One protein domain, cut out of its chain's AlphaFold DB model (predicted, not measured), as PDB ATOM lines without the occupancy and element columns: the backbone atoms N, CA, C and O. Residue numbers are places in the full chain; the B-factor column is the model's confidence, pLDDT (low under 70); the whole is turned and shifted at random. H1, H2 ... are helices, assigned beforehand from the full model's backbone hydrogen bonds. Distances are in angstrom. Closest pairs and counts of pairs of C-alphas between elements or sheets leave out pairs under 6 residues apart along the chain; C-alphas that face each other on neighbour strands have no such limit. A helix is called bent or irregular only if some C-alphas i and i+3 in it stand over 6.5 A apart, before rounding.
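This is residues 6 to 51 of the 174 residues of an uncharacterized protein of Friedmanniella luteola (UniProt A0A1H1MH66). What shape is it? Two helices make an open, flat horseshoe: H1 is one arm, and H2, kinked near residue 35, turns the corner and folds back as the other. What builds it? The printed part has 46 residues with two named helices, H1 then H2, and is all helix. It is loose, radius of gyration of the C-alphas 12.4 A, spanning 34 by 24 by 12 A.

Where is H1? Residues 6 to 26, 30.7 A long, from C-alpha 6 at (-51.280, -24.465, -21.083). Where is H2? Residues 28 to 50, 25.1 A, to C-alpha 50 at (-54.671, -35.248, -32.213). It is irregular: C-alphas 34 and 37 are 7.7 A apart.

Do they touch? They are close but not clearly touching; the closest C-alphas, of Leu 24 and Thr 31, are 6.7 A apart. They run opposite ways at a shallow tilt of 28 degrees. And their backbones? O i to N i+4 pairs are within hydrogen-bond range in 16 of 17 for H1, 17 of 19 for H2.

How large? The farthest C-alphas, of Ser 6 and Glu 29, are 34.0 A apart. Any cut? The printed part has no cut, and the H1 to H2 link is tight. Where is confidence low? 24 residues are under pLDDT 70, among them 27 to 41.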
ATOM      1  N   SER A   6     -51.143 -24.527 -19.624       75.88
ATOM      2  CA  SER A   6     -51.280 -24.465 -21.083       75.88
ATOM      3  C   SER A   6     -50.229 -23.583 -21.758       75.88
ATOM      4  O   SER A   6     -49.753 -23.912 -22.840       75.88
ATOM      5  N   GLU A   7     -49.836 -22.484 -21.120       85.12
ATOM      6  CA  GLU A   7     -48.852 -21.544 -21.651       85.12
ATOM      7  C   GLU A   7     -47.435 -22.112 -21.533       85.12
ATOM      8  O   GLU A   7     -46.668 -22.058 -22.490       85.12
ATOM      9  N   LEU A   8     -47.120 -22.775 -20.415       86.00
ATOM     10  CA  LEU A   8     -45.876 -23.539 -20.258       86.00
ATOM     11  C   LEU A   8     -45.746 -24.649 -21.309       86.00
ATOM     12  O   LEU A   8     -44.689 -24.787 -21.924       86.00
ATOM     13  N   LEU A   9     -46.819 -25.403 -21.564       82.88
ATOM     14  CA  LEU A   9     -46.832 -26.432 -22.607       82.88
ATOM     15  C   LEU A   9     -46.636 -25.835 -24.005       82.88
ATOM     16  O   LEU A   9     -45.845 -26.370 -24.784       82.88
ATOM     17  N   ALA A  10     -47.293 -24.712 -24.306       82.19
ATOM     18  CA  ALA A  10     -47.123 -24.014 -25.577       82.19
ATOM     19  C   ALA A  10     -45.665 -23.567 -25.781       82.19
ATOM     20  O   ALA A  10     -45.081 -23.831 -26.834       82.19
ATOM     21  N   TRP A  11     -45.040 -22.985 -24.754       90.19
ATOM     22  CA  TRP A  11     -43.628 -22.601 -24.797       90.19
ATOM     23  C   TRP A  11     -42.697 -23.804 -24.963       90.19
ATOM     24  O   TRP A  11     -41.765 -23.741 -25.766       90.19
ATOM     25  N   CYS A  12     -42.961 -24.922 -24.281       84.88
ATOM     26  CA  CYS A  12     -42.190 -26.152 -24.466       84.88
ATOM     27  C   CYS A  12     -42.263 -26.662 -25.911       84.88
ATOM     28  O   CYS A  12     -41.227 -27.002 -26.483       84.88
ATOM     29  N   VAL A  13     -43.450 -26.674 -26.526       85.25
ATOM     30  CA  VAL A  13     -43.618 -27.095 -27.927       85.25
ATOM     31  C   VAL A  13     -42.859 -26.166 -28.872       85.25
ATOM     32  O   VAL A  13     -42.152 -26.651 -29.753       85.25
ATOM     33  N   VAL A  14     -42.944 -24.848 -28.665       87.50
ATOM     34  CA  VAL A  14     -42.222 -23.860 -29.483       87.50
ATOM     35  C   VAL A  14     -40.712 -24.059 -29.381       87.50
ATOM     36  O   VAL A  14     -40.041 -24.093 -30.408       87.50
ATOM     37  N   VAL A  15     -40.167 -24.253 -28.178       87.31
ATOM     38  CA  VAL A  15     -38.725 -24.481 -27.978       87.31
ATOM     39  C   VAL A  15     -38.277 -25.792 -28.629       87.31
ATOM     40  O   VAL A  15     -37.259 -25.819 -29.321       87.31
ATOM     41  N   VAL A  16     -39.049 -26.869 -28.467       83.19
ATOM     42  CA  VAL A  16     -38.761 -28.169 -29.095       83.19
ATOM     43  C   VAL A  16     -38.808 -28.063 -30.617       83.19
ATOM     44  O   VAL A  16     -37.936 -28.617 -31.281       83.19
ATOM     45  N   ALA A  17     -39.768 -27.330 -31.181       81.38
ATOM     46  CA  ALA A  17     -39.843 -27.090 -32.617       81.38
ATOM     47  C   ALA A  17     -38.660 -26.240 -33.109       81.38
ATOM     48  O   ALA A  17     -38.014 -26.606 -34.088       81.38
ATOM     49  N   LEU A  18     -38.328 -25.157 -32.398       85.12
ATOM     50  CA  LEU A  18     -37.255 -24.227 -32.761       85.12
ATOM     51  C   LEU A  18     -35.874 -24.894 -32.747       85.12
ATOM     52  O   LEU A  18     -35.033 -24.554 -33.569       85.12
ATOM     53  N   VAL A  19     -35.636 -25.837 -31.831       81.38
ATOM     54  CA  VAL A  19     -34.364 -26.574 -31.728       81.38
ATOM     55  C   VAL A  19     -34.382 -27.849 -32.575       81.38
ATOM     56  O   VAL A  19     -33.381 -28.204 -33.195       81.38
ATOM     57  N   GLY A  20     -35.525 -28.534 -32.640       73.56
ATOM     58  CA  GLY A  20     -35.688 -29.804 -33.341       73.56
ATOM     59  C   GLY A  20     -35.696 -29.671 -34.863       73.56
ATOM     60  O   GLY A  20     -35.054 -30.480 -35.531       73.56
ATOM     61  N   LEU A  21     -36.364 -28.651 -35.423       75.25
ATOM     62  CA  LEU A  21     -36.381 -28.412 -36.874       75.25
ATOM     63  C   LEU A  21     -34.986 -28.181 -37.479       75.25
ATOM     64  O   LEU A  21     -34.675 -28.851 -38.466       75.25
ATOM     65  N   PRO A  22     -34.133 -27.280 -36.947       74.62
ATOM     66  CA  PRO A  22     -32.816 -27.047 -37.533       74.62
ATOM     67  C   PRO A  22     -31.898 -28.262 -37.382       74.62
ATOM     68  O   PRO A  22     -31.170 -28.570 -38.321       74.62
ATOM     69  N   LEU A  23     -31.993 -29.018 -36.276       66.44
ATOM     70  CA  LEU A  23     -31.271 -30.290 -36.128       66.44
ATOM     71  C   LEU A  23     -31.708 -31.335 -37.169       66.44
ATOM     72  O   LEU A  23     -30.886 -32.111 -37.654       66.44
ATOM     73  N   LEU A  24     -32.997 -31.354 -37.526       64.31
ATOM     74  CA  LEU A  24     -33.519 -32.211 -38.595       64.31
ATOM     75  C   LEU A  24     -33.040 -31.773 -39.987       64.31
ATOM     76  O   LEU A  24     -32.925 -32.620 -40.873       64.31
ATOM     77  N   MET A  25     -32.774 -30.478 -40.187       71.25
ATOM     78  CA  MET A  25     -32.325 -29.930 -41.471       71.25
ATOM     79  C   MET A  25     -30.830 -30.103 -41.735       71.25
ATOM     80  O   MET A  25     -30.446 -30.196 -42.897       71.25
ATOM     81  N   THR A  26     -29.986 -30.175 -40.702       75.44
ATOM     82  CA  THR A  26     -28.532 -30.306 -40.891       75.44
ATOM     83  C   THR A  26     -28.097 -31.690 -41.373       75.44
ATOM     84  O   THR A  26     -27.071 -31.782 -42.033       75.44
ATOM     85  N   ASP A  27     -28.860 -32.754 -41.079       67.69
ATOM     86  CA  ASP A  27     -28.530 -34.122 -41.515       67.69
ATOM     87  C   ASP A  27     -29.785 -35.026 -41.614       67.69
ATOM     88  O   ASP A  27     -30.046 -35.884 -40.752       67.69
ATOM     89  N   PRO A  28     -30.613 -34.859 -42.661       63.56
ATOM     90  CA  PRO A  28     -31.901 -35.545 -42.768       63.56
ATOM     91  C   PRO A  28     -31.760 -37.068 -42.922       63.56
ATOM     92  O   PRO A  28     -32.615 -37.820 -42.450       63.56
ATOM     93  N   GLU A  29     -30.674 -37.551 -43.536       64.62
ATOM     94  CA  GLU A  29     -30.472 -38.982 -43.790       64.62
ATOM     95  C   GLU A  29     -29.978 -39.754 -42.559       64.62
ATOM     96  O   GLU A  29     -30.483 -40.844 -42.265       64.62
ATOM     97  N   ALA A  30     -29.038 -39.190 -41.794       64.88
ATOM     98  CA  ALA A  30     -28.532 -39.809 -40.566       64.88
ATOM     99  C   ALA A  30     -29.608 -39.836 -39.467       64.88
ATOM    100  O   ALA A  30     -29.763 -40.835 -38.751       64.88
ATOM    101  N   THR A  31     -30.405 -38.769 -39.389       60.84
ATOM    102  CA  THR A  31     -31.495 -38.630 -38.421       60.84
ATOM    103  C   THR A  31     -32.653 -39.566 -38.768       60.84
ATOM    104  O   THR A  31     -33.099 -40.319 -37.902       60.84
ATOM    105  N   ARG A  32     -33.075 -39.656 -40.042       61.03
ATOM    106  CA  ARG A  32     -34.098 -40.631 -40.472       61.03
ATOM    107  C   ARG A  32     -33.690 -42.079 -40.211       61.03
ATOM    108  O   ARG A  32     -34.533 -42.861 -39.786       61.03
ATOM    109  N   ARG A  33     -32.424 -42.459 -40.400       65.12
ATOM    110  CA  ARG A  33     -31.990 -43.847 -40.150       65.12
ATOM    111  C   ARG A  33     -31.981 -44.226 -38.666       65.12
ATOM    112  O   ARG A  33     -32.264 -45.373 -38.341       65.12
ATOM    113  N   ARG A  34     -31.673 -43.286 -37.764       63.78
ATOM    114  CA  ARG A  34     -31.582 -43.552 -36.311       63.78
ATOM    115  C   ARG A  34     -32.887 -43.314 -35.556       63.78
ATOM    116  O   ARG A  34     -33.201 -44.054 -34.625       63.78
ATOM    117  N   LEU A  35     -33.632 -42.285 -35.942       59.69
ATOM    118  CA  LEU A  35     -34.857 -41.850 -35.274       59.69
ATOM    119  C   LEU A  35     -36.120 -42.231 -36.050       59.69
ATOM    120  O   LEU A  35     -37.175 -42.312 -35.435       59.69
ATOM    121  N   GLY A  36     -36.019 -42.535 -37.348       61.50
ATOM    122  CA  GLY A  36     -37.151 -42.817 -38.237       61.50
ATOM    123  C   GLY A  36     -38.197 -43.766 -37.660       61.50
ATOM    124  O   GLY A  36     -39.333 -43.337 -37.508       61.50
ATOM    125  N   PRO A  37     -37.867 -45.006 -37.258       66.19
ATOM    126  CA  PRO A  37     -38.891 -45.939 -36.790       66.19
ATOM    127  C   PRO A  37     -39.476 -45.566 -35.419       66.19
ATOM    128  O   PRO A  37     -40.655 -45.800 -35.167       66.19
ATOM    129  N   ARG A  38     -38.683 -44.959 -34.523       66.12
ATOM    130  CA  ARG A  38     -39.149 -44.596 -33.172       66.12
ATOM    131  C   ARG A  38     -39.965 -43.309 -33.163       66.12
ATOM    132  O   ARG A  38     -40.978 -43.244 -32.479       66.12
ATOM    133  N   VAL A  39     -39.526 -42.307 -33.921       67.25
ATOM    134  CA  VAL A  39     -40.204 -41.014 -34.037       67.25
ATOM    135  C   VAL A  39     -41.440 -41.136 -34.913       67.25
ATOM    136  O   VAL A  39     -42.448 -40.548 -34.551       67.25
ATOM    137  N   MET A  40     -41.427 -41.952 -35.975       64.69
ATOM    138  CA  MET A  40     -42.646 -42.219 -36.753       64.69
ATOM    139  C   MET A  40     -43.697 -42.949 -35.924       64.69
ATOM    140  O   MET A  40     -44.830 -42.497 -35.891       64.69
ATOM    141  N   GLY A  41     -43.328 -43.977 -35.152       69.50
ATOM    142  CA  GLY A  41     -44.292 -44.643 -34.268       69.50
ATOM    143  C   GLY A  41     -44.845 -43.730 -33.162       69.50
ATOM    144  O   GLY A  41     -45.981 -43.904 -32.729       69.50
ATOM    145  N   LEU A  42     -44.065 -42.745 -32.699       71.88
ATOM    146  CA  LEU A  42     -44.531 -41.761 -31.716       71.88
ATOM    147  C   LEU A  42     -45.405 -40.675 -32.359       71.88
ATOM    148  O   LEU A  42     -46.414 -40.293 -31.776       71.88
ATOM    149  N   LEU A  43     -45.040 -40.211 -33.557       68.75
ATOM    150  CA  LEU A  43     -45.808 -39.255 -34.353       68.75
ATOM    151  C   LEU A  43     -47.126 -39.849 -34.828       68.75
ATOM    152  O   LEU A  43     -48.114 -39.142 -34.784       68.75
ATOM    153  N   GLU A  44     -47.177 -41.121 -35.221       67.44
ATOM    154  CA  GLU A  44     -48.430 -41.805 -35.564       67.44
ATOM    155  C   GLU A  44     -49.349 -41.916 -34.350       67.44
ATOM    156  O   GLU A  44     -50.544 -41.675 -34.461       67.44
ATOM    157  N   ARG A  45     -48.801 -42.213 -33.165       70.50
ATOM    158  CA  ARG A  45     -49.583 -42.249 -31.919       70.50
ATOM    159  C   ARG A  45     -50.078 -40.869 -31.503       70.50
ATOM    160  O   ARG A  45     -51.215 -40.750 -31.066       70.50
ATOM    161  N   LEU A  46     -49.241 -39.842 -31.638       71.12
ATOM    162  CA  LEU A  46     -49.634 -38.458 -31.378       71.12
ATOM    163  C   LEU A  46     -50.642 -37.973 -32.420       71.12
ATOM    164  O   LEU A  46     -51.643 -37.382 -32.054       71.12
ATOM    165  N   ALA A  47     -50.444 -38.281 -33.699       64.62
ATOM    166  CA  ALA A  47     -51.392 -37.967 -34.759       64.62
ATOM    167  C   ALA A  47     -52.728 -38.679 -34.530       64.62
ATOM    168  O   ALA A  47     -53.763 -38.045 -34.671       64.62
ATOM    169  N   ALA A  48     -52.730 -39.939 -34.089       61.34
ATOM    170  CA  ALA A  48     -53.950 -40.645 -33.705       61.34
ATOM    171  C   ALA A  48     -54.645 -40.011 -32.487       61.34
ATOM    172  O   ALA A  48     -55.862 -40.048 -32.403       61.34
ATOM    173  N   GLN A  49     -53.897 -39.401 -31.562       65.00
ATOM    174  CA  GLN A  49     -54.466 -38.669 -30.421       65.00
ATOM    175  C   GLN A  49     -54.946 -37.253 -30.770       65.00
ATOM    176  O   GLN A  49     -55.826 -36.729 -30.092       65.00
ATOM    177  N   LEU A  50     -54.340 -36.609 -31.774       56.59
ATOM    178  CA  LEU A  50     -54.671 -35.248 -32.213       56.59
ATOM    179  C   LEU A  50     -55.674 -35.210 -33.368       56.59
ATOM    180  O   LEU A  50     -56.255 -34.155 -33.622       56.59
ATOM    181  N   THR A  51     -55.870 -36.321 -34.075       56.59
ATOM    182  CA  THR A  51     -56.981 -36.446 -35.014       56.59
ATOM    183  C   THR A  51     -58.235 -36.555 -34.154       56.59
ATOM    184  O   THR A  51     -58.297 -37.471 -33.335       56.59
TER     185      THR A  51